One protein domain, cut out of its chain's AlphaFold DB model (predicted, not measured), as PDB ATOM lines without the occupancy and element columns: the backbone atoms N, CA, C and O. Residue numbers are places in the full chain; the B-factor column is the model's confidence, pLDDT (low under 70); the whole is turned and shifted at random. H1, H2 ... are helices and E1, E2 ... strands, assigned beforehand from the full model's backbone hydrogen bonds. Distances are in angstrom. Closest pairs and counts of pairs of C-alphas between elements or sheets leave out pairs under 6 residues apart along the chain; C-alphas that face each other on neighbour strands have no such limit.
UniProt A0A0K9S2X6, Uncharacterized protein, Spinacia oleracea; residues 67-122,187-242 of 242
ATOM      1  N   THR A  67     -34.379  10.667 -32.231       81.38
ATOM      2  CA  THR A  67     -34.083   9.983 -30.963       81.38
ATOM      3  C   THR A  67     -33.198  10.872 -30.089       81.38
ATOM      4  O   THR A  67     -32.443  11.716 -30.579       81.38
ATOM      5  N   LEU A  68     -33.321  10.727 -28.774       84.56
ATOM      6  CA  LEU A  68     -32.512  11.423 -27.787       84.56
ATOM      7  C   LEU A  68     -31.465  10.448 -27.224       84.56
ATOM      8  O   LEU A  68     -31.842   9.573 -26.443       84.56
ATOM      9  N   PRO A  69     -30.173  10.609 -27.567       86.50
ATOM     10  CA  PRO A  69     -29.109   9.784 -27.005       86.50
ATOM     11  C   PRO A  69     -28.794  10.219 -25.567       86.50
ATOM     12  O   PRO A  69     -28.211  11.283 -25.324       86.50
ATOM     13  N   ILE A  70     -29.155   9.387 -24.595       86.88
ATOM     14  CA  ILE A  70     -28.866   9.596 -23.174       86.88
ATOM     15  C   ILE A  70     -27.542   8.914 -22.838       86.88
ATOM     16  O   ILE A  70     -27.435   7.693 -22.845       86.88
ATOM     17  N   HIS A  71     -26.529   9.709 -22.506       91.00
ATOM     18  CA  HIS A  71     -25.228   9.196 -22.088       91.00
ATOM     19  C   HIS A  71     -25.240   8.919 -20.582       91.00
ATOM     20  O   HIS A  71     -25.429   9.839 -19.783       91.00
ATOM     21  N   ILE A  72     -25.016   7.665 -20.192       88.50
ATOM     22  CA  ILE A  72     -25.026   7.218 -18.794       88.50
ATOM     23  C   ILE A  72     -23.616   6.773 -18.415       88.50
ATOM     24  O   ILE A  72     -22.968   6.021 -19.136       88.50
ATOM     25  N   ASN A  73     -23.122   7.250 -17.275       92.31
ATOM     26  CA  ASN A  73     -21.873   6.800 -16.666       92.31
ATOM     27  C   ASN A  73     -22.019   6.927 -15.147       92.31
ATOM     28  O   ASN A  73     -21.775   7.990 -14.576       92.31
ATOM     29  N   MET A  74     -22.492   5.859 -14.512       91.06
ATOM     30  CA  MET A  74     -22.855   5.827 -13.098       91.06
ATOM     31  C   MET A  74     -22.161   4.660 -12.401       91.06
ATOM     32  O   MET A  74     -22.016   3.581 -12.966       91.06
ATOM     33  N   THR A  75     -21.708   4.881 -11.169       90.00
ATOM     34  CA  THR A  75     -20.992   3.885 -10.362       90.00
ATOM     35  C   THR A  75     -21.745   3.605  -9.069       90.00
ATOM     36  O   THR A  75     -22.092   4.534  -8.345       90.00
ATOM     37  N   PHE A  76     -21.925   2.325  -8.764       90.38
ATOM     38  CA  PHE A  76     -22.532   1.793  -7.554       90.38
ATOM     39  C   PHE A  76     -21.472   1.014  -6.763       90.38
ATOM     40  O   PHE A  76     -21.170  -0.123  -7.117       90.38
ATOM     41  N   PRO A  77     -20.869   1.590  -5.712       87.62
ATOM     42  CA  PRO A  77     -19.727   0.981  -5.017       87.62
ATOM     43  C   PRO A  77     -20.084  -0.253  -4.172       87.62
ATOM     44  O   PRO A  77     -19.204  -1.050  -3.877       87.62
ATOM     45  N   SER A  78     -21.355  -0.414  -3.796       86.31
ATOM     46  CA  SER A  78     -21.827  -1.469  -2.884       86.31
ATOM     47  C   SER A  78     -22.912  -2.352  -3.509       86.31
ATOM     48  O   SER A  78     -23.721  -2.940  -2.793       86.31
ATOM     49  N   LEU A  79     -22.982  -2.394  -4.846       88.25
ATOM     50  CA  LEU A  79     -23.926  -3.225  -5.594       88.25
ATOM     51  C   LEU A  79     -23.200  -3.992  -6.709       88.25
ATOM     52  O   LEU A  79     -22.582  -3.352  -7.563       88.25
ATOM     53  N   PRO A  80     -23.302  -5.331  -6.761       87.94
ATOM     54  CA  PRO A  80     -22.713  -6.130  -7.826       87.94
ATOM     55  C   PRO A  80     -23.477  -5.958  -9.144       87.94
ATOM     56  O   PRO A  80     -24.665  -5.644  -9.158       87.94
ATOM     57  N   CYS A  81     -22.804  -6.187 -10.273       85.19
ATOM     58  CA  CYS A  81     -23.416  -5.984 -11.590       85.19
ATOM     59  C   CYS A  81     -24.534  -6.978 -11.920       85.19
ATOM     60  O   CYS A  81     -25.459  -6.605 -12.630       85.19
ATOM     61  N   ASP A  82     -24.473  -8.205 -11.390       82.56
ATOM     62  CA  ASP A  82     -25.445  -9.271 -11.678       82.56
ATOM     63  C   ASP A  82     -26.866  -8.962 -11.176       82.56
ATOM     64  O   ASP A  82     -27.818  -9.609 -11.597       82.56
ATOM     65  N   VAL A  83     -27.023  -8.007 -10.253       82.69
ATOM     66  CA  VAL A  83     -28.334  -7.658  -9.674       82.69
ATOM     67  C   VAL A  83     -28.906  -6.359 -10.206       82.69
ATOM     68  O   VAL A  83     -30.035  -6.013  -9.882       82.69
ATOM     69  N   LEU A  84     -28.109  -5.599 -10.946       84.25
ATOM     70  CA  LEU A  84     -28.432  -4.243 -11.341       84.25
ATOM     71  C   LEU A  84     -29.087  -4.273 -12.718       84.25
ATOM     72  O   LEU A  84     -28.442  -4.689 -13.670       84.25
ATOM     73  N   SER A  85     -30.326  -3.811 -12.827       82.12
ATOM     74  CA  SER A  85     -31.077  -3.694 -14.081       82.12
ATOM     75  C   SER A  85     -31.271  -2.226 -14.439       82.12
ATOM     76  O   SER A  85     -31.376  -1.368 -13.555       82.12
ATOM     77  N   VAL A  86     -31.310  -1.932 -15.735       81.31
ATOM     78  CA  VAL A  86     -31.668  -0.612 -16.261       81.31
ATOM     79  C   VAL A  86     -32.870  -0.807 -17.155       81.31
ATOM     80  O   VAL A  86     -32.802  -1.584 -18.095       81.31
ATOM     81  N   ASP A  87     -33.933  -0.064 -16.882       80.12
ATOM     82  CA  ASP A  87     -35.201  -0.203 -17.580       80.12
ATOM     83  C   ASP A  87     -35.718   1.184 -17.980       80.12
ATOM     84  O   ASP A  87     -35.755   2.124 -17.173       80.12
ATOM     85  N   ALA A  88     -36.123   1.335 -19.239       81.69
ATOM     86  CA  ALA A  88     -36.617   2.592 -19.795       81.69
ATOM     87  C   ALA A  88     -38.044   2.434 -20.331       81.69
ATOM     88  O   ALA A  88     -38.341   1.529 -21.112       81.69
ATOM     89  N   ILE A  89     -38.930   3.341 -19.908       77.75
ATOM     90  CA  ILE A  89     -40.349   3.335 -20.267       77.75
ATOM     91  C   ILE A  89     -40.737   4.708 -20.821       77.75
ATOM     92  O   ILE A  89     -40.654   5.734 -20.138       77.75
ATOM     93  N   ASP A  90     -41.202   4.709 -22.064       80.50
ATOM     94  CA  ASP A  90     -41.813   5.854 -22.741       80.50
ATOM     95  C   ASP A  90     -43.321   5.964 -22.386       80.50
ATOM     96  O   ASP A  90     -43.963   4.964 -22.063       80.50
ATOM     97  N   MET A  91     -43.926   7.159 -22.473       73.62
ATOM     98  CA  MET A  91     -45.383   7.387 -22.405       73.62
ATOM     99  C   MET A  91     -46.206   6.474 -23.324       73.62
ATOM    100  O   MET A  91     -47.376   6.229 -23.039       73.62
ATOM    101  N   SER A  92     -45.632   5.981 -24.424       71.25
ATOM    102  CA  SER A  92     -46.284   4.995 -25.296       71.25
ATOM    103  C   SER A  92     -46.470   3.617 -24.638       71.25
ATOM    104  O   SER A  92     -47.145   2.756 -25.200       71.25
ATOM    105  N   GLY A  93     -45.876   3.390 -23.461       68.25
ATOM    106  CA  GLY A  93     -45.860   2.097 -22.782       68.25
ATOM    107  C   GLY A  93     -44.978   1.062 -23.483       68.25
ATOM    108  O   GLY A  93     -44.955  -0.097 -23.069       68.25
ATOM    109  N   LYS A  94     -44.248   1.456 -24.535       66.31
ATOM    110  CA  LYS A  94     -43.233   0.610 -25.157       66.31
ATOM    111  C   LYS A  94     -42.082   0.468 -24.164       66.31
ATOM    112  O   LYS A  94     -41.378   1.436 -23.881       66.31
ATOM    113  N   HIS A  95     -41.920  -0.738 -23.631       62.44
ATOM    114  CA  HIS A  95     -40.709  -1.109 -22.919       62.44
ATOM    115  C   HIS A  95     -39.626  -1.290 -23.981       62.44
ATOM    116  O   HIS A  95     -39.726  -2.185 -24.824       62.44
ATOM    117  N   GLU A  96     -38.628  -0.413 -24.004       62.56
ATOM    118  CA  GLU A  96     -37.434  -0.648 -24.811       62.56
ATOM    119  C   GLU A  96     -36.597  -1.683 -24.049       62.56
ATOM    120  O   GLU A  96     -35.641  -1.340 -23.372       62.56
ATOM    121  N   VAL A  97     -37.045  -2.947 -24.063       54.16
ATOM    122  CA  VAL A  97     -36.356  -4.082 -23.412       54.16
ATOM    123  C   VAL A  97     -34.973  -4.306 -24.044       54.16
ATOM    124  O   VAL A  97     -34.116  -4.910 -23.430       54.16
ATOM    125  N   ASP A  98     -34.740  -3.774 -25.244       48.62
ATOM    126  CA  ASP A  98     -33.511  -3.928 -26.030       48.62
ATOM    127  C   ASP A  98     -32.474  -2.823 -25.713       48.62
ATOM    128  O   ASP A  98     -31.891  -2.189 -26.594       48.62
ATOM    129  N   LEU A  99     -32.281  -2.547 -24.417       57.44
ATOM    130  CA  LEU A  99     -31.262  -1.630 -23.869       57.44
ATOM    131  C   LEU A  99     -29.831  -2.198 -23.984       57.44
ATOM    132  O   LEU A  99     -28.851  -1.513 -23.670       57.44
ATOM    133  N   ASP A 100     -29.708  -3.443 -24.440       56.12
ATOM    134  CA  ASP A 100     -28.528  -4.285 -24.259       56.12
ATOM    135  C   ASP A 100     -27.390  -3.996 -25.236       56.12
ATOM    136  O   ASP A 100     -26.236  -4.330 -24.966       56.12
ATOM    137  N   THR A 101     -27.661  -3.345 -26.368       60.09
ATOM    138  CA  THR A 101     -26.630  -3.181 -27.408       60.09
ATOM    139  C   THR A 101     -25.606  -2.085 -27.096       60.09
ATOM    140  O   THR A 101     -24.500  -2.116 -27.637       60.09
ATOM    141  N   ASN A 102     -25.920  -1.146 -26.192       74.94
ATOM    142  CA  ASN A 102     -25.082   0.033 -25.928       74.94
ATOM    143  C   ASN A 102     -24.829   0.334 -24.443       74.94
ATOM    144  O   ASN A 102     -24.130   1.309 -24.143       74.94
ATOM    145  N   ILE A 103     -25.355  -0.474 -23.516       81.88
ATOM    146  CA  ILE A 103     -25.105  -0.348 -22.077       81.88
ATOM    147  C   ILE A 103     -24.198  -1.481 -21.610       81.88
ATOM    148  O   ILE A 103     -24.427  -2.654 -21.873       81.88
ATOM    149  N   TRP A 104     -23.157  -1.109 -20.879       84.25
ATOM    150  CA  TRP A 104     -22.086  -1.998 -20.474       84.25
ATOM    151  C   TRP A 104     -21.941  -1.941 -18.951       84.25
ATOM    152  O   TRP A 104     -21.835  -0.857 -18.362       84.25
ATOM    153  N   LYS A 105     -21.926  -3.110 -18.301       85.81
ATOM    154  CA  LYS A 105     -21.737  -3.248 -16.850       85.81
ATOM    155  C   LYS A 105     -20.314  -3.715 -16.546       85.81
ATOM    156  O   LYS A 105     -19.877  -4.764 -17.015       85.81
ATOM    157  N   LEU A 106     -19.588  -2.940 -15.745       86.94
ATOM    158  CA  LEU A 106     -18.218  -3.224 -15.314       86.94
ATOM    159  C   LEU A 106     -18.191  -3.574 -13.833       86.94
ATOM    160  O   LEU A 106     -18.528  -2.740 -12.990       86.94
ATOM    161  N   ARG A 107     -17.711  -4.777 -13.513       87.75
ATOM    162  CA  ARG A 107     -17.460  -5.186 -12.125       87.75
ATOM    163  C   ARG A 107     -16.263  -4.432 -11.560       87.75
ATOM    164  O   ARG A 107     -15.195  -4.408 -12.178       87.75
ATOM    165  N   MET A 108     -16.426  -3.852 -10.378       87.94
ATOM    166  CA  MET A 108     -15.408  -3.043  -9.715       87.94
ATOM    167  C   MET A 108     -15.120  -3.525  -8.293       87.94
ATOM    168  O   MET A 108     -15.984  -4.066  -7.614       87.94
ATOM    169  N   SER A 109     -13.885  -3.306  -7.850       85.94
ATOM    170  CA  SER A 109     -13.443  -3.455  -6.466       85.94
ATOM    171  C   SER A 109     -14.007  -2.337  -5.597       85.94
ATOM    172  O   SER A 109     -14.307  -1.253  -6.103       85.94
ATOM    173  N   SER A 110     -13.997  -2.547  -4.282       81.25
ATOM    174  CA  SER A 110     -14.225  -1.496  -3.282       81.25
ATOM    175  C   SER A 110     -13.307  -0.278  -3.495       81.25
ATOM    176  O   SER A 110     -13.720   0.863  -3.311       81.25
ATOM    177  N   ASP A 111     -12.089  -0.505  -4.001       79.69
ATOM    178  CA  ASP A 111     -11.093   0.538  -4.294       79.69
ATOM    179  C   ASP A 111     -11.319   1.271  -5.634       79.69
ATOM    180  O   ASP A 111     -10.459   2.034  -6.075       79.69
ATOM    181  N   GLY A 112     -12.420   0.994  -6.344       77.50
ATOM    182  CA  GLY A 112     -12.741   1.611  -7.638       77.50
ATOM    183  C   GLY A 112     -11.947   1.072  -8.836       77.50
ATOM    184  O   GLY A 112     -12.022   1.631  -9.929       77.50
ATOM    185  N   HIS A 113     -11.195  -0.015  -8.655       84.38
ATOM    186  CA  HIS A 113     -10.481  -0.703  -9.734       84.38
ATOM    187  C   HIS A 113     -11.399  -1.698 -10.447       84.38
ATOM    188  O   HIS A 113     -12.180  -2.390  -9.803       84.38
ATOM    189  N   ILE A 114     -11.294  -1.810 -11.769       83.62
ATOM    190  CA  ILE A 114     -12.099  -2.755 -12.556       83.62
ATOM    191  C   ILE A 114     -11.537  -4.171 -12.344       83.62
ATOM    192  O   ILE A 114     -10.367  -4.412 -12.634       83.62
ATOM    193  N   ILE A 115     -12.355  -5.091 -11.820       80.19
ATOM    194  CA  ILE A 115     -11.964  -6.490 -11.544       80.19
ATOM    195  C   ILE A 115     -12.356  -7.419 -12.710       80.19
ATOM    196  O   ILE A 115     -11.738  -8.464 -12.901       80.19
ATOM    197  N   GLY A 116     -13.364  -7.054 -13.512       66.06
ATOM    198  CA  GLY A 116     -13.896  -7.899 -14.590       66.06
ATOM    199  C   GLY A 116     -13.411  -7.526 -15.996       66.06
ATOM    200  O   GLY A 116     -13.326  -6.350 -16.334       66.06
ATOM    201  N   THR A 117     -13.150  -8.538 -16.830       57.50
ATOM    202  CA  THR A 117     -12.883  -8.406 -18.279       57.50
ATOM    203  C   THR A 117     -14.098  -8.727 -19.152       57.50
ATOM    204  O   THR A 117     -14.029  -8.579 -20.369       57.50
ATOM    205  N   GLU A 118     -15.194  -9.194 -18.550       56.88
ATOM    206  CA  GLU A 118     -16.444  -9.492 -19.244       56.88
ATOM    207  C   GLU A 118     -17.412  -8.339 -19.047       56.88
ATOM    208  O   GLU A 118     -17.774  -7.972 -17.927       56.88
ATOM    209  N   PHE A 119     -17.812  -7.759 -20.165       59.03
ATOM    210  CA  PHE A 119     -18.931  -6.854 -20.206       59.03
ATOM    211  C   PHE A 119     -20.197  -7.688 -20.061       59.03
ATOM    212  O   PHE A 119     -20.560  -8.424 -20.976       59.03
ATOM    213  N   LEU A 120     -20.825  -7.625 -18.888       56.47
ATOM    214  CA  LEU A 120     -22.133  -8.237 -18.704       56.47
ATOM    215  C   LEU A 120     -23.139  -7.390 -19.494       56.47
ATOM    216  O   LEU A 120     -23.512  -6.302 -19.051       56.47
ATOM    217  N   THR A 121     -23.529  -7.862 -20.674       55.66
ATOM    218  CA  THR A 121     -24.842  -7.554 -21.244       55.66
ATOM    219  C   THR A 121     -25.853  -8.471 -20.563       55.66
ATOM    220  O   THR A 121     -25.537  -9.636 -20.289       55.66
ATOM    221  N   ASP A 122     -27.033  -7.955 -20.215       49.97
ATOM    222  CA  ASP A 122     -28.087  -8.815 -19.682       49.97
ATOM    223  C   ASP A 122     -28.518  -9.737 -20.818       49.97
ATOM    224  O   ASP A 122     -29.208  -9.341 -21.740       49.97
ATOM    225  N   THR A 187     -30.235 -20.228 -10.528       70.88
ATOM    226  CA  THR A 187     -30.601 -19.222  -9.522       70.88
ATOM    227  C   THR A 187     -29.755 -19.368  -8.255       70.88
ATOM    228  O   THR A 187     -29.219 -18.382  -7.751       70.88
ATOM    229  N   GLU A 188     -29.546 -20.592  -7.767       77.44
ATOM    230  CA  GLU A 188     -28.674 -20.865  -6.616       77.44
ATOM    231  C   GLU A 188     -27.216 -20.449  -6.869       77.44
ATOM    232  O   GLU A 188     -26.536 -19.925  -5.979       77.44
ATOM    233  N   ASN A 189     -26.721 -20.632  -8.093       79.12
ATOM    234  CA  ASN A 189     -25.375 -20.204  -8.470       79.12
ATOM    235  C   ASN A 189     -25.248 -18.675  -8.532       79.12
ATOM    236  O   ASN A 189     -24.248 -18.131  -8.056       79.12
ATOM    237  N   ILE A 190     -26.260 -17.975  -9.050       75.94
ATOM    238  CA  ILE A 190     -26.310 -16.506  -9.054       75.94
ATOM    239  C   ILE A 190     -26.362 -15.978  -7.615       75.94
ATOM    240  O   ILE A 190     -25.574 -15.105  -7.255       75.94
ATOM    241  N   ILE A 191     -27.190 -16.566  -6.746       79.06
ATOM    242  CA  ILE A 191     -27.274 -16.188  -5.325       79.06
ATOM    243  C   ILE A 191     -25.906 -16.312  -4.640       79.06
ATOM    244  O   ILE A 191     -25.488 -15.404  -3.916       79.06
ATOM    245  N   LYS A 192     -25.178 -17.413  -4.875       82.81
ATOM    246  CA  LYS A 192     -23.829 -17.611  -4.318       82.81
ATOM    247  C   LYS A 192     -22.843 -16.557  -4.819       82.81
ATOM    248  O   LYS A 192     -22.112 -15.996  -4.003       82.81
ATOM    249  N   LYS A 193     -22.851 -16.260  -6.124       81.75
ATOM    250  CA  LYS A 193     -22.002 -15.221  -6.730       81.75
ATOM    251  C   LYS A 193     -22.288 -13.846  -6.136       81.75
ATOM    252  O   LYS A 193     -21.359 -13.181  -5.696       81.75
ATOM    253  N   VAL A 194     -23.560 -13.462  -6.042       81.94
ATOM    254  CA  VAL A 194     -23.981 -12.178  -5.465       81.94
ATOM    255  C   VAL A 194     -23.570 -12.082  -4.000       81.94
ATOM    256  O   VAL A 194     -23.007 -11.077  -3.580       81.94
ATOM    257  N   LYS A 195     -23.782 -13.140  -3.211       83.31
ATOM    258  CA  LYS A 195     -23.375 -13.165  -1.800       83.31
ATOM    259  C   LYS A 195     -21.867 -13.005  -1.626       83.31
ATOM    260  O   LYS A 195     -21.436 -12.287  -0.727       83.31
ATOM    261  N   GLN A 196     -21.078 -13.653  -2.477       85.38
ATOM    262  CA  GLN A 196     -19.626 -13.522  -2.466       85.38
ATOM    263  C   GLN A 196     -19.183 -12.117  -2.892       85.38
ATOM    264  O   GLN A 196     -18.369 -11.513  -2.203       85.38
ATOM    265  N   ALA A 197     -19.757 -11.574  -3.966       84.12
ATOM    266  CA  ALA A 197     -19.449 -10.235  -4.459       84.12
ATOM    267  C   ALA A 197     -19.755  -9.155  -3.406       84.12
ATOM    268  O   ALA A 197     -18.932  -8.284  -3.141       84.12
ATOM    269  N   MET A 198     -20.889  -9.279  -2.716       82.12
ATOM    270  CA  MET A 198     -21.271  -8.388  -1.616       82.12
ATOM    271  C   MET A 198     -20.324  -8.513  -0.413       82.12
ATOM    272  O   MET A 198     -19.949  -7.507   0.182       82.12
ATOM    273  N   ALA A 199     -19.892  -9.730  -0.063       83.56
ATOM    274  CA  ALA A 199     -18.923  -9.942   1.017       83.56
ATOM    275  C   ALA A 199     -17.533  -9.368   0.686       83.56
ATOM    276  O   ALA A 199     -16.827  -8.910   1.582       83.56
ATOM    277  N   ASN A 200     -17.164  -9.370  -0.594       83.94
ATOM    278  CA  ASN A 200     -15.921  -8.793  -1.100       83.94
ATOM    279  C   ASN A 200     -15.986  -7.262  -1.263       83.94
ATOM    280  O   ASN A 200     -14.972  -6.651  -1.594       83.94
ATOM    281  N   GLY A 201     -17.156  -6.641  -1.061       84.94
ATOM    282  CA  GLY A 201     -17.358  -5.213  -1.307       84.94
ATOM    283  C   GLY A 201     -17.244  -4.843  -2.788       84.94
ATOM    284  O   GLY A 201     -16.687  -3.798  -3.118       84.94
ATOM    285  N   GLU A 202     -17.704  -5.719  -3.682       87.69
ATOM    286  CA  GLU A 202     -17.721  -5.452  -5.120       87.69
ATOM    287  C   GLU A 202     -18.820  -4.445  -5.488       87.69
ATOM    288  O   GLU A 202     -19.955  -4.511  -5.009       87.69
ATOM    289  N   GLY A 203     -18.471  -3.541  -6.398       88.38
ATOM    290  CA  GLY A 203     -19.366  -2.563  -6.993       88.38
ATOM    291  C   GLY A 203     -19.575  -2.790  -8.489       88.38
ATOM    292  O   GLY A 203     -18.931  -3.629  -9.124       88.38
ATOM    293  N   CYS A 204     -20.453  -1.986  -9.073       89.06
ATOM    294  CA  CYS A 204     -20.751  -2.003 -10.494       89.06
ATOM    295  C   CYS A 204     -20.705  -0.603 -11.087       89.06
ATOM    296  O   CYS A 204     -21.270   0.339 -10.536       89.06
ATOM    297  N   ARG A 205     -20.084  -0.462 -12.252       90.50
ATOM    298  CA  ARG A 205     -20.169   0.751 -13.060       90.50
ATOM    299  C   ARG A 205     -20.962   0.473 -14.325       90.50
ATOM    300  O   ARG A 205     -20.562  -0.362 -15.129       90.50
ATOM    301  N   ILE A 206     -22.048   1.212 -14.502       89.00
ATOM    302  CA  ILE A 206     -22.834   1.234 -15.733       89.00
ATOM    303  C   ILE A 206     -22.308   2.367 -16.598       89.00
ATOM    304  O   ILE A 206     -22.246   3.515 -16.148       89.00
ATOM    305  N   TYR A 207     -21.965   2.064 -17.843       88.94
ATOM    306  CA  TYR A 207     -21.656   3.088 -18.827       88.94
ATOM    307  C   TYR A 207     -22.249   2.735 -20.189       88.94
ATOM    308  O   TYR A 207     -22.307   1.567 -20.561       88.94
ATOM    309  N   GLY A 208     -22.706   3.735 -20.934       88.38
ATOM    310  CA  GLY A 208     -23.331   3.483 -22.224       88.38
ATOM    311  C   GLY A 208     -24.127   4.652 -22.770       88.38
ATOM    312  O   GLY A 208     -24.157   5.740 -22.185       88.38
ATOM    313  N   VAL A 209     -24.779   4.394 -23.897       86.50
ATOM    314  CA  VAL A 209     -25.708   5.327 -24.537       86.50
ATOM    315  C   VAL A 209     -27.053   4.640 -24.692       86.50
ATOM    316  O   VAL A 209     -27.127   3.518 -25.175       86.50
ATOM    317  N   LEU A 210     -28.108   5.322 -24.267       84.06
ATOM    318  CA  LEU A 210     -29.481   4.884 -24.431       84.06
ATOM    319  C   LEU A 210     -30.167   5.772 -25.469       84.06
ATOM    320  O   LEU A 210     -30.390   6.957 -25.224       84.06
ATOM    321  N   ASP A 211     -30.508   5.192 -26.613       83.81
ATOM    322  CA  ASP A 211     -31.215   5.879 -27.689       83.81
ATOM    323  C   ASP A 211     -32.730   5.747 -27.504       83.81
ATOM    324  O   ASP A 211     -33.341   4.800 -27.974       83.81
ATOM    325  N   VAL A 212     -33.356   6.709 -26.823       82.94
ATOM    326  CA  VAL A 212     -34.818   6.713 -26.610       82.94
ATOM    327  C   VAL A 212     -35.533   7.664 -27.555       82.94
ATOM    328  O   VAL A 212     -34.963   8.624 -28.076       82.94
ATOM    329  N   GLN A 213     -36.832   7.454 -27.750       83.31
ATOM    330  CA  GLN A 213     -37.665   8.455 -28.405       83.31
ATOM    331  C   GLN A 213     -37.709   9.744 -27.576       83.31
ATOM    332  O   GLN A 213     -37.787   9.727 -26.347       83.31
ATOM    333  N   ARG A 214     -37.689  10.890 -28.259       84.94
ATOM    334  CA  ARG A 214     -37.724  12.205 -27.618       84.94
ATOM    335  C   ARG A 214     -39.141  12.605 -27.209       84.94
ATOM    336  O   ARG A 214     -39.780  13.470 -27.808       84.94
ATOM    337  N   VAL A 215     -39.616  11.952 -26.168       84.81
ATOM    338  CA  VAL A 215     -40.947  12.085 -25.580       84.81
ATOM    339  C   VAL A 215     -40.811  12.041 -24.063       84.81
ATOM    340  O   VAL A 215     -39.735  11.768 -23.530       84.81
ATOM    341  N   ALA A 216     -41.876  12.393 -23.346       84.81
ATOM    342  CA  ALA A 216     -41.857  12.228 -21.902       84.81
ATOM    343  C   ALA A 216     -41.718  10.732 -21.561       84.81
ATOM    344  O   ALA A 216     -42.260   9.864 -22.236       84.81
ATOM    345  N   GLY A 217     -40.962  10.423 -20.524       85.25
ATOM    346  CA  GLY A 217     -40.661   9.050 -20.160       85.25
ATOM    347  C   GLY A 217     -39.807   9.023 -18.912       85.25
ATOM    348  O   GLY A 217     -39.285  10.055 -18.484       85.25
ATOM    349  N   ASN A 218     -39.681   7.838 -18.336       84.69
ATOM    350  CA  ASN A 218     -38.848   7.605 -17.171       84.69
ATOM    351  C   ASN A 218     -37.910   6.445 -17.477       84.69
ATOM    352  O   ASN A 218     -38.331   5.414 -17.998       84.69
ATOM    353  N   PHE A 219     -36.649   6.596 -17.099       84.56
ATOM    354  CA  PHE A 219     -35.755   5.462 -16.938       84.56
ATOM    355  C   PHE A 219     -35.550   5.236 -15.445       84.56
ATOM    356  O   PHE A 219     -35.526   6.183 -14.655       84.56
ATOM    357  N   HIS A 220     -35.440   3.978 -15.054       86.38
ATOM    358  CA  HIS A 220     -35.164   3.589 -13.687       86.38
ATOM    359  C   HIS A 220     -34.029   2.578 -13.675       86.38
ATOM    360  O   HIS A 220     -33.861   1.780 -14.591       86.38
ATOM    361  N   ILE A 221     -33.220   2.669 -12.628       86.19
ATOM    362  CA  ILE A 221     -32.176   1.702 -12.334       86.19
ATOM    363  C   ILE A 221     -32.641   1.000 -11.071       86.19
ATOM    364  O   ILE A 221     -32.906   1.649 -10.054       86.19
ATOM    365  N   SER A 222     -32.812  -0.306 -11.156       84.94
ATOM    366  CA  SER A 222     -33.439  -1.103 -10.112       84.94
ATOM    367  C   SER A 222     -32.681  -2.407  -9.923       84.94
ATOM    368  O   SER A 222     -31.743  -2.734 -10.646       84.94
ATOM    369  N   VAL A 223     -33.072  -3.145  -8.891       82.44
ATOM    370  CA  VAL A 223     -32.577  -4.495  -8.644       82.44
ATOM    371  C   VAL A 223     -33.674  -5.493  -9.009       82.44
ATOM    372  O   VAL A 223     -34.559  -5.772  -8.198       82.44
ATOM    373  N   HIS A 224     -33.675  -5.969 -10.258       68.12
ATOM    374  CA  HIS A 224     -34.627  -6.973 -10.760       68.12
ATOM    375  C   HIS A 224     -34.045  -8.393 -10.693       68.12
ATOM    376  O   HIS A 224     -32.845  -8.587 -10.527       68.12
ATOM    377  N   GLY A 225     -34.913  -9.405 -10.782       61.12
ATOM    378  CA  GLY A 225     -34.486 -10.802 -10.952       61.12
ATOM    379  C   GLY A 225     -33.973 -11.508  -9.692       61.12
ATOM    380  O   GLY A 225     -33.382 -12.579  -9.789       61.12
ATOM    381  N   LEU A 226     -34.203 -10.947  -8.502       66.25
ATOM    382  CA  LEU A 226     -33.700 -11.508  -7.251       66.25
ATOM    383  C   LEU A 226     -34.772 -12.209  -6.415       66.25
ATOM    384  O   LEU A 226     -35.891 -11.726  -6.248       66.25
ATOM    385  N   ASN A 227     -34.369 -13.315  -5.785       71.31
ATOM    386  CA  ASN A 227     -35.116 -13.920  -4.687       71.31
ATOM    387  C   ASN A 227     -35.280 -12.892  -3.545       71.31
ATOM    388  O   ASN A 227     -34.365 -12.106  -3.275       71.31
ATOM    389  N   ILE A 228     -36.422 -12.919  -2.846       76.88
ATOM    390  CA  ILE A 228     -36.748 -12.004  -1.738       76.88
ATOM    391  C   ILE A 228     -35.616 -11.913  -0.704       76.88
ATOM    392  O   ILE A 228     -35.341 -10.837  -0.175       76.88
ATOM    393  N   PHE A 229     -34.909 -13.022  -0.480       73.00
ATOM    394  CA  PHE A 229     -33.766 -13.091   0.424       73.00
ATOM    395  C   PHE A 229     -32.595 -12.200  -0.019       73.00
ATOM    396  O   PHE A 229     -32.021 -11.472   0.791       73.00
ATOM    397  N   VAL A 230     -32.250 -12.208  -1.310       75.50
ATOM    398  CA  VAL A 230     -31.152 -11.386  -1.838       75.50
ATOM    399  C   VAL A 230     -31.551  -9.915  -1.865       75.50
ATOM    400  O   VAL A 230     -30.746  -9.065  -1.497       75.50
ATOM    401  N   ALA A 231     -32.805  -9.609  -2.206       78.25
ATOM    402  CA  ALA A 231     -33.316  -8.241  -2.161       78.25
ATOM    403  C   ALA A 231     -33.244  -7.643  -0.741       78.25
ATOM    404  O   ALA A 231     -32.852  -6.489  -0.570       78.25
ATOM    405  N   GLN A 232     -33.573  -8.434   0.290       79.75
ATOM    406  CA  GLN A 232     -33.399  -8.029   1.689       79.75
ATOM    407  C   GLN A 232     -31.924  -7.818   2.043       79.75
ATOM    408  O   GLN A 232     -31.592  -6.804   2.650       79.75
ATOM    409  N   MET A 233     -31.038  -8.728   1.629       77.94
ATOM    410  CA  MET A 233     -29.599  -8.615   1.883       77.94
ATOM    411  C   MET A 233     -29.002  -7.349   1.256       77.94
ATOM    412  O   MET A 233     -28.269  -6.624   1.922       77.94
ATOM    413  N   VAL A 234     -29.347  -7.066  -0.003       80.94
ATOM    414  CA  VAL A 234     -28.926  -5.854  -0.716       80.94
ATOM    415  C   VAL A 234     -29.444  -4.604  -0.011       80.94
ATOM    416  O   VAL A 234     -28.665  -3.693   0.251       80.94
ATOM    417  N   ARG A 235     -30.728  -4.581   0.373       83.06
ATOM    418  CA  ARG A 235     -31.313  -3.456   1.115       83.06
ATOM    419  C   ARG A 235     -30.558  -3.188   2.416       83.06
ATOM    420  O   ARG A 235     -30.118  -2.066   2.626       83.06
ATOM    421  N   SER A 236     -30.375  -4.210   3.252       81.12
ATOM    422  CA  SER A 236     -29.665  -4.066   4.526       81.12
ATOM    423  C   SER A 236     -28.212  -3.637   4.330       81.12
ATOM    424  O   SER A 236     -27.701  -2.838   5.103       81.12
ATOM    425  N   HIS A 237     -27.540  -4.139   3.293       79.88
ATOM    426  CA  HIS A 237     -26.164  -3.753   2.996       79.88
ATOM    427  C   HIS A 237     -26.059  -2.288   2.553       79.88
ATOM    428  O   HIS A 237     -25.206  -1.564   3.056       79.88
ATOM    429  N   CYS A 238     -26.955  -1.820   1.680       76.75
ATOM    430  CA  CYS A 238     -27.003  -0.411   1.293       76.75
ATOM    431  C   CYS A 238     -27.354   0.510   2.469       76.75
ATOM    432  O   CYS A 238     -26.764   1.577   2.587       76.75
ATOM    433  N   GLU A 239     -28.266   0.105   3.358       80.06
ATOM    434  CA  GLU A 239     -28.603   0.874   4.568       80.06
ATOM    435  C   GLU A 239     -27.422   0.998   5.540       80.06
ATOM    436  O   GLU A 239     -27.299   2.013   6.219       80.06
ATOM    437  N   LEU A 240     -26.544  -0.006   5.606       72.88
ATOM    438  CA  LEU A 240     -25.351   0.013   6.462       72.88
ATOM    439  C   LEU A 240     -24.205   0.873   5.905       72.88
ATOM    440  O   LEU A 240     -23.315   1.249   6.666       72.88
ATOM    441  N   HIS A 241     -24.205   1.148   4.600       65.44
ATOM    442  CA  HIS A 241     -23.143   1.872   3.893       65.44
ATOM    443  C   HIS A 241     -23.523   3.313   3.494       65.44
ATOM    444  O   HIS A 241     -22.729   3.973   2.819       65.44
ATOM    445  N   ASN A 242     -24.703   3.796   3.900       56.00
ATOM    446  CA  ASN A 242     -25.187   5.168   3.688       56.00
ATOM    447  C   ASN A 242     -24.933   6.047   4.922       56.00
ATOM    448  O   ASN A 242     -24.529   7.217   4.741       56.00
TER     449      ASN A 242
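AT A GLANCE: This is residues 67 to 122 and 187 to 242 of the 242 residues of an uncharacterized protein of Spinacia oleracea (UniProt A0A0K9S2X6). Two thin layers of strands, E1, E4 and E3 in one and the ribbon E2 with E5 in the other, run lengthwise and stand partly face to face, with few contacts between them. The helices H1 and H2 lie side by side across one end, and at the other end the turn from E4 to E5 leads from one layer to the other. The printed part has 112 residues, with five named strands and two named helices in the order E1, E2, E3, H1, E4, E5, H2; the sheets run E1 - E4 - E3 and E2 - E5, both antiparallel. The class is mixed, helices and strands. The whole is compact, with a radius of gyration of the C-alphas of 14.7 A, and spans 41 by 29 by 28 A.

IN THESE COORDINATES: E1, residues 67 to 76, begins at C-alpha 67 (-34.083, 9.983, -30.963) and is 27.4 A long. E2 is residues 85 to 90, 16.8 A, and E3 residues 103 to 108, 15.9 A. H1, residues 187 to 199, is 18.3 A long and begins after the cut at C-alpha 187 (-30.601, -19.222, -9.522). E4, residues 203 to 213, is the longest strand, 30.2 A, and bends by 52 degrees at residue 208. E5 is residues 217 to 222, 16.0 A. H2, residues 228 to 240, is 18.5 A long and ends at C-alpha 240 (-25.351, 0.013, 6.462).

HOW THE PARTS SIT: In the twisted sheet, E4 is the inner strand and E1 and E3 are the edge strands. E1 and E4 are antiparallel at 170 degrees, with N 70 and O 210 within hydrogen-bond range at 2.8 A. E4 and E3 are antiparallel at 171 degrees, with N 106 and O 205 at 2.8 A. E2 and E5 are antiparallel at 167 degrees, with N 87 and O 220 at 2.9 A. Between the sheets, the closest C-alphas of E2 and E4 are those of Asp 90 and Gln 213, 7.5 A apart. E1 and E5 are apart, as are E2 and E3. H1 and H2 are close but not clearly touching, their closest C-alphas, of Ile 191 and Val 230, 7.1 A apart; they run the same way at a shallow tilt of 10 degrees. Neither helix is on the sheet of E1, E4 and E3. In H1 and H2 every O i to N i+4 pair is within hydrogen-bond range.

THE WHOLE: The two C-alphas farthest apart, those of Ser 92 and Asp 111, are 41.2 A apart. Residues 123 to 186 are not printed, and C-alphas 122 and 187 are 14.8 A apart across the cut. The link from E2 to E3, 12 residues, is long. The mean pLDDT of the printed part is 78.6; residues 93 to 101, 116 to 122, 224 to 226 and 241 to 242 are under 70.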